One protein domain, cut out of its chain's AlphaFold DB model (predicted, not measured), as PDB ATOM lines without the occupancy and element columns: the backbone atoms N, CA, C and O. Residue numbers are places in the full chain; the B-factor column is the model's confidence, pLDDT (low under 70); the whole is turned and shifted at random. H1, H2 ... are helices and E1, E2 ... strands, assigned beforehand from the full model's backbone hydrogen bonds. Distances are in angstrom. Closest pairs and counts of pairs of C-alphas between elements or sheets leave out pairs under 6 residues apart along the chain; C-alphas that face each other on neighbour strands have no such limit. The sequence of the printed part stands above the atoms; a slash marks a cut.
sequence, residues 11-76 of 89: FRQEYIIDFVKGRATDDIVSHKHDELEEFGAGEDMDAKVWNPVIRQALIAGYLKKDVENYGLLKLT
ATOM      1  N   PHE A  11       0.207  28.230  29.449       68.69
ATOM      2  CA  PHE A  11      -0.082  27.470  28.231       68.69
ATOM      3  C   PHE A  11       0.877  27.843  27.109       68.69
ATOM      4  O   PHE A  11       1.341  28.980  26.982       68.69
ATOM      5  N   ARG A  12       1.211  26.863  26.270       71.00
ATOM      6  CA  ARG A  12       1.999  27.122  25.062       71.00
ATOM      7  C   ARG A  12       1.117  27.789  24.013       71.00
ATOM      8  O   ARG A  12      -0.094  27.604  23.994       71.00
ATOM      9  N   GLN A  13       1.732  28.514  23.085       71.44
ATOM     10  CA  GLN A  13       1.006  29.108  21.957       71.44
ATOM     11  C   GLN A  13       0.202  28.068  21.163       71.44
ATOM     12  O   GLN A  13      -0.901  28.349  20.711       71.44
ATOM     13  N   GLU A  14       0.758  26.867  21.026       75.38
ATOM     14  CA  GLU A  14       0.135  25.735  20.341       75.38
ATOM     15  C   GLU A  14      -1.177  25.315  21.016       75.38
ATOM     16  O   GLU A  14      -2.184  25.190  20.336       75.38
ATOM     17  N   TYR A  15      -1.205  25.270  22.353       81.00
ATOM     18  CA  TYR A  15      -2.414  24.981  23.126       81.00
ATOM     19  C   TYR A  15      -3.537  25.981  22.841       81.00
ATOM     20  O   TYR A  15      -4.677  25.596  22.614       81.00
ATOM     21  N   ILE A  16      -3.205  27.279  22.812       75.56
ATOM     22  CA  ILE A  16      -4.182  28.337  22.513       75.56
ATOM     23  C   ILE A  16      -4.745  28.139  21.105       75.56
ATOM     24  O   ILE A  16      -5.946  28.288  20.905       75.56
ATOM     25  N   ILE A  17      -3.888  27.789  20.139       78.56
ATOM     26  CA  ILE A  17      -4.297  27.518  18.759       78.56
ATOM     27  C   ILE A  17      -5.198  26.282  18.700       78.56
ATOM     28  O   ILE A  17      -6.225  26.330  18.037       78.56
ATOM     29  N   ASP A  18      -4.853  25.193  19.383       84.69
ATOM     30  CA  ASP A  18      -5.684  23.989  19.406       84.69
ATOM     31  C   ASP A  18      -7.047  24.264  20.065       84.69
ATOM     32  O   ASP A  18      -8.069  23.879  19.504       84.69
ATOM     33  N   PHE A  19      -7.089  25.039  21.153       83.50
ATOM     34  CA  PHE A  19      -8.325  25.445  21.829       83.50
ATOM     35  C   PHE A  19      -9.254  26.256  20.918       83.50
ATOM     36  O   PHE A  19     -10.407  25.884  20.700       83.50
ATOM     37  N   VAL A  20      -8.750  27.336  20.311       78.75
ATOM     38  CA  VAL A  20      -9.571  28.172  19.418       78.75
ATOM     39  C   VAL A  20      -9.937  27.442  18.128       78.75
ATOM     40  O   VAL A  20     -10.991  27.706  17.564       78.75
ATOM     41  N   LYS A  21      -9.112  26.495  17.662       82.94
ATOM     42  CA  LYS A  21      -9.431  25.640  16.507       82.94
ATOM     43  C   LYS A  21     -10.393  24.501  16.847       82.94
ATOM     44  O   LYS A  21     -10.759  23.779  15.926       82.94
ATOM     45  N   GLY A  22     -10.773  24.319  18.112       84.56
ATOM     46  CA  GLY A  22     -11.679  23.247  18.525       84.56
ATOM     47  C   GLY A  22     -11.025  21.865  18.492       84.56
ATOM     48  O   GLY A  22     -11.698  20.850  18.327       84.56
ATOM     49  N   ARG A  23      -9.696  21.792  18.610       86.88
ATOM     50  CA  ARG A  23      -8.975  20.523  18.722       86.88
ATOM     51  C   ARG A  23      -8.878  20.118  20.180       86.88
ATOM     52  O   ARG A  23      -8.127  20.713  20.941       86.88
ATOM     53  N   ALA A  24      -9.604  19.072  20.547       85.12
ATOM     54  CA  ALA A  24      -9.584  18.515  21.892       85.12
ATOM     55  C   ALA A  24      -8.306  17.682  22.074       85.12
ATOM     56  O   ALA A  24      -8.278  16.481  21.805       85.12
ATOM     57  N   THR A  25      -7.208  18.343  22.442       86.44
ATOM     58  CA  THR A  25      -5.968  17.663  22.834       86.44
ATOM     59  C   THR A  25      -6.080  17.138  24.262       86.44
ATOM     60  O   THR A  25      -6.908  17.607  25.037       86.44
ATOM     61  N   ASP A  26      -5.232  16.172  24.620       84.44
ATOM     62  CA  ASP A  26      -5.216  15.563  25.960       84.44
ATOM     63  C   ASP A  26      -5.108  16.618  27.076       84.44
ATOM     64  O   ASP A  26      -5.834  16.563  28.061       84.44
ATOM     65  N   ASP A  27      -4.294  17.652  26.853       80.81
ATOM     66  CA  ASP A  27      -4.138  18.796  27.754       80.81
ATOM     67  C   ASP A  27      -5.455  19.597  27.869       80.81
ATOM     68  O   ASP A  27      -5.928  19.881  28.965       80.81
ATOM     69  N   ILE A  28      -6.122  19.900  26.747       84.25
ATOM     70  CA  ILE A  28      -7.408  20.626  26.732       84.25
ATOM     71  C   ILE A  28      -8.500  19.847  27.470       84.25
ATOM     72  O   ILE A  28      -9.201  20.428  28.298       84.25
ATOM     73  N   VAL A  29      -8.606  18.545  27.209       85.69
ATOM     74  CA  VAL A  29      -9.604  17.664  27.834       85.69
ATOM     75  C   VAL A  29      -9.308  17.460  29.320       85.69
ATOM     76  O   VAL A  29     -10.218  17.484  30.145       85.69
ATOM     77  N   SER A  30      -8.033  17.320  29.696       83.31
ATOM     78  CA  SER A  30      -7.605  17.218  31.098       83.31
ATOM     79  C   SER A  30      -8.003  18.463  31.900       83.31
ATOM     80  O   SER A  30      -8.476  18.358  33.034       83.31
ATOM     81  N   HIS A  31      -7.908  19.641  31.275       78.62
ATOM     82  CA  HIS A  31      -8.367  20.910  31.841       78.62
ATOM     83  C   HIS A  31      -9.871  21.174  31.660       78.62
ATOM     84  O   HIS A  31     -10.366  22.178  32.170       78.62
ATOM     85  N   LYS A  32     -10.610  20.286  30.977       80.56
ATOM     86  CA  LYS A  32     -12.032  20.455  30.618       80.56
ATOM     87  C   LYS A  32     -12.322  21.748  29.863       80.56
ATOM     88  O   LYS A  32     -13.394  22.340  29.963       80.56
ATOM     89  N   HIS A  33     -11.328  22.224  29.125       81.25
ATOM     90  CA  HIS A  33     -11.461  23.414  28.306       81.25
ATOM     91  C   HIS A  33     -12.238  23.116  27.017       81.25
ATOM     92  O   HIS A  33     -12.782  24.035  26.422       81.25
ATOM     93  N   ASP A  34     -12.368  21.852  26.610       83.25
ATOM     94  CA  ASP A  34     -13.250  21.464  25.504       83.25
ATOM     95  C   ASP A  34     -14.740  21.721  25.798       83.25
ATOM     96  O   ASP A  34     -15.531  21.853  24.869       83.25
ATOM     97  N   GLU A  35     -15.116  21.847  27.077       82.44
ATOM     98  CA  GLU A  35     -16.487  22.146  27.510       82.44
ATOM     99  C   GLU A  35     -16.811  23.659  27.514       82.44
ATOM    100  O   GLU A  35     -17.948  24.048  27.786       82.44
ATOM    101  N   LEU A  36     -15.831  24.533  27.241       79.88
ATOM    102  CA  LEU A  36     -16.025  25.989  27.235       79.88
ATOM    103  C   LEU A  36     -16.689  26.464  25.935       79.88
ATOM    104  O   LEU A  36     -16.328  26.021  24.851       79.88
ATOM    105  N   GLU A  37     -17.579  27.459  26.017       75.50
ATOM    106  CA  GLU A  37     -18.212  28.077  24.830       75.50
ATOM    107  C   GLU A  37     -17.201  28.720  23.862       75.50
ATOM    108  O   GLU A  37     -17.485  28.913  22.683       75.50
ATOM    109  N   GLU A  38     -16.012  29.065  24.356       75.12
ATOM    110  CA  GLU A  38     -14.920  29.644  23.568       75.12
ATOM    111  C   GLU A  38     -14.111  28.579  22.794       75.12
ATOM    112  O   GLU A  38     -13.310  28.926  21.918       75.12
ATOM    113  N   PHE A  39     -14.310  27.289  23.087       81.56
ATOM    114  CA  PHE A  39     -13.652  26.189  22.387       81.56
ATOM    115  C   PHE A  39     -14.189  26.067  20.959       81.56
ATOM    116  O   PHE A  39     -15.392  25.987  20.725       81.56
ATOM    117  N   GLY A  40     -13.291  26.082  19.974       80.81
ATOM    118  CA  GLY A  40     -13.690  26.090  18.563       80.81
ATOM    119  C   GLY A  40     -14.232  27.429  18.052       80.81
ATOM    120  O   GLY A  40     -14.570  27.522  16.874       80.81
ATOM    121  N   ALA A  41     -14.232  28.499  18.860       79.06
ATOM    122  CA  ALA A  41     -14.683  29.831  18.428       79.06
ATOM    123  C   ALA A  41     -13.884  30.402  17.235       79.06
ATOM    124  O   ALA A  41     -14.320  31.333  16.561       79.06
ATOM    125  N   GLY A  42     -12.699  29.848  16.982       75.75
ATOM    126  CA  GLY A  42     -11.783  30.188  15.905       75.75
ATOM    127  C   GLY A  42     -11.638  29.129  14.818       75.75
ATOM    128  O   GLY A  42     -10.676  29.220  14.051       75.75
ATOM    129  N   GLU A  43     -12.517  28.123  14.759       79.31
ATOM    130  CA  GLU A  43     -12.480  27.045  13.758       79.31
ATOM    131  C   GLU A  43     -12.382  27.596  12.329       79.31
ATOM    132  O   GLU A  43     -11.528  27.150  11.557       79.31
ATOM    133  N   ASP A  44     -13.193  28.605  12.019       77.44
ATOM    134  CA  ASP A  44     -13.270  29.258  10.706       77.44
ATOM    135  C   ASP A  44     -12.019  30.101  10.386       77.44
ATOM    136  O   ASP A  44     -11.678  30.351   9.231       77.44
ATOM    137  N   MET A  45     -11.262  30.494  11.415       73.44
ATOM    138  CA  MET A  45     -10.069  31.318  11.264       73.44
ATOM    139  C   MET A  45      -8.816  30.467  11.016       73.44
ATOM    140  O   MET A  45      -8.561  29.426  11.638       73.44
ATOM    141  N   ASP A  46      -7.979  30.942  10.097       75.88
ATOM    142  CA  ASP A  46      -6.730  30.274   9.746       75.88
ATOM    143  C   ASP A  46      -5.710  30.367  10.897       75.88
ATOM    144  O   ASP A  46      -5.578  31.405  11.551       75.88
ATOM    145  N   ALA A  47      -4.920  29.313  11.128       67.81
ATOM    146  CA  ALA A  47      -3.901  29.293  12.191       67.81
ATOM    147  C   ALA A  47      -2.865  30.426  12.033       67.81
ATOM    148  O   ALA A  47      -2.260  30.897  13.001       67.81
ATOM    149  N   LYS A  48      -2.687  30.910  10.799       72.81
ATOM    150  CA  LYS A  48      -1.835  32.060  10.480       72.81
ATOM    151  C   LYS A  48      -2.373  33.387  11.015       72.81
ATOM    152  O   LYS A  48      -1.571  34.295  11.208       72.81
ATOM    153  N   VAL A  49      -3.676  33.496  11.279       72.12
ATOM    154  CA  VAL A  49      -4.315  34.688  11.862       72.12
ATOM    155  C   VAL A  49      -4.141  34.715  13.381       72.12
ATOM    156  O   VAL A  49      -3.954  35.777  13.969       72.12
ATOM    157  N   TRP A  50      -4.081  33.548  14.023       74.12
ATOM    158  CA  TRP A  50      -3.897  33.450  15.472       74.12
ATOM    159  C   TRP A  50      -2.515  33.915  15.940       74.12
ATOM    160  O   TRP A  50      -2.405  34.559  16.978       74.12
ATOM    161  N   ASN A  51      -1.462  33.695  15.147       73.38
ATOM    162  CA  ASN A  51      -0.115  34.204  15.442       73.38
ATOM    163  C   ASN A  51      -0.065  35.732  15.680       73.38
ATOM    164  O   ASN A  51       0.391  36.158  16.744       73.38
ATOM    165  N   PRO A  52      -0.505  36.585  14.732       77.88
ATOM    166  CA  PRO A  52      -0.529  38.028  14.936       77.88
ATOM    167  C   PRO A  52      -1.544  38.461  16.000       77.88
ATOM    168  O   PRO A  52      -1.240  39.402  16.725       77.88
ATOM    169  N   VAL A  53      -2.678  37.768  16.166       74.81
ATOM    170  CA  VAL A  53      -3.656  38.058  17.236       74.81
ATOM    171  C   VAL A  53      -3.045  37.839  18.622       74.81
ATOM    172  O   VAL A  53      -3.082  38.739  19.456       74.81
ATOM    173  N   ILE A  54      -2.394  36.695  18.857       72.56
ATOM    174  CA  ILE A  54      -1.690  36.401  20.117       72.56
ATOM    175  C   ILE A  54      -0.580  37.430  20.351       72.56
ATOM    176  O   ILE A  54      -0.393  37.909  21.469       72.56
ATOM    177  N   ARG A  55       0.134  37.827  19.292       73.38
ATOM    178  CA  ARG A  55       1.174  38.860  19.373       73.38
ATOM    179  C   ARG A  55       0.604  40.232  19.731       73.38
ATOM    180  O   ARG A  55       1.193  40.924  20.554       73.38
ATOM    181  N   GLN A  56      -0.528  40.625  19.154       71.44
ATOM    182  CA  GLN A  56      -1.219  41.868  19.504       71.44
ATOM    183  C   GLN A  56      -1.738  41.832  20.937       71.44
ATOM    184  O   GLN A  56      -1.592  42.813  21.655       71.44
ATOM    185  N   ALA A  57      -2.266  40.696  21.382       69.19
ATOM    186  CA  ALA A  57      -2.752  40.528  22.740       69.19
ATOM    187  C   ALA A  57      -1.602  40.531  23.772       69.19
ATOM    188  O   ALA A  57      -1.747  41.109  24.847       69.19
ATOM    189  N   LEU A  58      -0.420  40.006  23.420       68.88
ATOM    190  CA  LEU A  58       0.827  40.188  24.178       68.88
ATOM    191  C   LEU A  58       1.233  41.667  24.283       68.88
ATOM    192  O   LEU A  58       1.566  42.143  25.364       68.88
ATOM    193  N   ILE A  59       1.209  42.400  23.163       70.19
ATOM    194  CA  ILE A  59       1.583  43.826  23.114       70.19
ATOM    195  C   ILE A  59       0.595  44.679  23.918       70.19
ATOM    196  O   ILE A  59       1.006  45.584  24.639       70.19
ATOM    197  N   ALA A  60      -0.696  44.372  23.823       69.56
ATOM    198  CA  ALA A  60      -1.757  45.044  24.560       69.56
ATOM    199  C   ALA A  60      -1.798  44.660  26.053       69.56
ATOM    200  O   ALA A  60      -2.563  45.248  26.813       69.56
ATOM    201  N   GLY A  61      -0.974  43.699  26.489       64.50
ATOM    202  CA  GLY A  61      -0.888  43.264  27.884       64.50
ATOM    203  C   GLY A  61      -1.986  42.292  28.324       64.50
ATOM    204  O   GLY A  61      -2.059  41.983  29.511       64.50
ATOM    205  N   TYR A  62      -2.804  41.791  27.391       61.12
ATOM    206  CA  TYR A  62      -3.794  40.729  27.624       61.12
ATOM    207  C   TYR A  62      -3.158  39.339  27.731       61.12
ATOM    208  O   TYR A  62      -3.727  38.441  28.345       61.12
ATOM    209  N   LEU A  63      -1.967  39.150  27.159       63.19
ATOM    210  CA  LEU A  63      -1.104  38.015  27.464       63.19
ATOM    211  C   LEU A  63       0.215  38.525  28.032       63.19
ATOM    212  O   LEU A  63       0.757  39.537  27.586       63.19
ATOM    213  N   LYS A  64       0.782  37.777  28.976       57.06
ATOM    214  CA  LYS A  64       2.164  37.977  29.414       57.06
ATOM    215  C   LYS A  64       2.995  36.772  29.020       57.06
ATOM    216  O   LYS A  64       2.657  35.637  29.343       57.06
ATOM    217  N   LYS A  65       4.114  37.024  28.342       56.19
ATOM    218  CA  LYS A  65       5.152  36.012  28.172       56.19
ATOM    219  C   LYS A  65       5.852  35.842  29.514       56.19
ATOM    220  O   LYS A  65       6.411  36.809  30.034       56.19
ATOM    221  N   ASP A  66       5.819  34.636  30.063       54.66
ATOM    222  CA  ASP A  66       6.590  34.322  31.257       54.66
ATOM    223  C   ASP A  66       8.040  34.106  30.804       54.66
ATOM    224  O   ASP A  66       8.390  33.087  30.216       54.66
ATOM    225  N   VAL A  67       8.877  35.140  30.936       49.16
ATOM    226  CA  VAL A  67      10.257  35.117  30.412       49.16
ATOM    227  C   VAL A  67      11.164  34.168  31.205       49.16
ATOM    228  O   VAL A  67      12.207  33.762  30.702       49.16
ATOM    229  N   GLU A  68      10.748  33.786  32.415       50.72
ATOM    230  CA  GLU A  68      11.454  32.838  33.285       50.72
ATOM    231  C   GLU A  68      11.270  31.382  32.833       50.72
ATOM    232  O   GLU A  68      12.134  30.541  33.070       50.72
ATOM    233  N   ASN A  69      10.184  31.088  32.113       48.19
ATOM    234  CA  ASN A  69       9.886  29.772  31.566       48.19
ATOM    235  C   ASN A  69       9.863  29.850  30.036       48.19
ATOM    236  O   ASN A  69       8.852  30.200  29.430       48.19
ATOM    237  N   TYR A  70      11.006  29.551  29.411       43.38
ATOM    238  CA  TYR A  70      11.229  29.518  27.959       43.38
ATOM    239  C   TYR A  70       9.987  29.066  27.150       43.38
ATOM    240  O   TYR A  70       9.755  27.880  26.944       43.38
ATOM    241  N   GLY A  71       9.204  30.029  26.646       50.19
ATOM    242  CA  GLY A  71       8.126  29.782  25.676       50.19
ATOM    243  C   GLY A  71       6.709  29.619  26.235       50.19
ATOM    244  O   GLY A  71       5.806  29.307  25.458       50.19
ATOM    245  N   LEU A  72       6.483  29.859  27.528       54.97
ATOM    246  CA  LEU A  72       5.152  29.775  28.128       54.97
ATOM    247  C   LEU A  72       4.415  31.129  28.103       54.97
ATOM    248  O   LEU A  72       4.969  32.180  28.441       54.97
ATOM    249  N   LEU A  73       3.155  31.107  27.660       57.31
ATOM    250  CA  LEU A  73       2.267  32.265  27.603       57.31
ATOM    251  C   LEU A  73       1.262  32.172  28.757       57.31
ATOM    252  O   LEU A  73       0.510  31.205  28.867       57.31
ATOM    253  N   LYS A  74       1.235  33.192  29.618       55.12
ATOM    254  CA  LYS A  74       0.179  33.360  30.619       55.12
ATOM    255  C   LYS A  74      -1.011  34.050  29.976       55.12
ATOM    256  O   LYS A  74      -0.893  35.185  29.501       55.12
ATOM    257  N   LEU A  75      -2.145  33.360  29.984       51.53
ATOM    258  CA  LEU A  75      -3.412  33.864  29.475       51.53
ATOM    259  C   LEU A  75      -4.101  34.649  30.597       51.53
ATOM    260  O   LEU A  75      -4.720  34.083  31.492       51.53
ATOM    261  N   THR A  76      -3.939  35.970  30.601       44.59
ATOM    262  CA  THR A  76      -4.628  36.826  31.569       44.59
ATOM    263  C   THR A  76      -5.992  37.197  31.012       44.59
ATOM    264  O   THR A  76      -6.091  38.161  30.274       44.59
TER     265      THR A  76
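AT A GLANCE: This is residues 11 to 76 of the 89 residues of the protein "Protein containing RQC domain protein" of human gut metagenome (UniProt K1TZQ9). A small hairpin of two strands, E1 and E2, makes one end of the domain, and the short helix H2 with the unnamed stretch 31 to 46 makes the other. The short helix H1 lies in the middle between these ends, and the longest helix, H3, runs along one side. The printed part has 66 residues, with named elements in the order H1, H2, H3, E1, E2, and its class is mixed, helices and strands. The sheet E1 - E2 is antiparallel. The whole is compact and rounded, with a radius of gyration of the C-alphas of 11.8 A and spans of 28 by 24 by 17 A.

IN THESE COORDINATES: E1 is residues 63 to 66, and E2 is residues 72 to 75, ending at C-alpha 75 (-3.412, 33.864, 29.475). H3, residues 47 to 59, is 19.0 A long. H1, residues 13 to 20, is 10.9 A long and begins at C-alpha 13 (1.006, 29.108, 21.957). H2 is residues 26 to 30.

HOW THE PARTS SIT: E1 and E2 form an antiparallel hairpin at 148 degrees, with N 74 and O 64 at 2.8 A, within hydrogen-bond range. Residues 11 to 12 pair antiparallel with residues 72 to 73 of E2. The closest C-alphas of H3 and E1, Ala 57 and Leu 63, are 5.6 A apart. H1 and H3 only just touch, with 3 pairs of C-alphas within 8 A, the closest Ile 17 and Trp 50 at 6.8 A; their steep tilt is 67 degrees, opposite ways. H1 and H2 only just touch, also with 3 pairs, the closest Phe 19 and Ile 28 at 6.9 A. H2 and H3 are apart. Every O i to N i+4 pair is within hydrogen-bond range in H1 and H2, and 7 of 9 in H3.

THE WHOLE: The C-alphas farthest apart, Asp 44 and Glu 68, are 33.7 A apart. The printed part has no cut. The link from H2 to H3 is long, with 16 residues. Mean pLDDT of the printed part is 71.9; residues 11, 47, 57 to 58 and 60 to 76 are under 70.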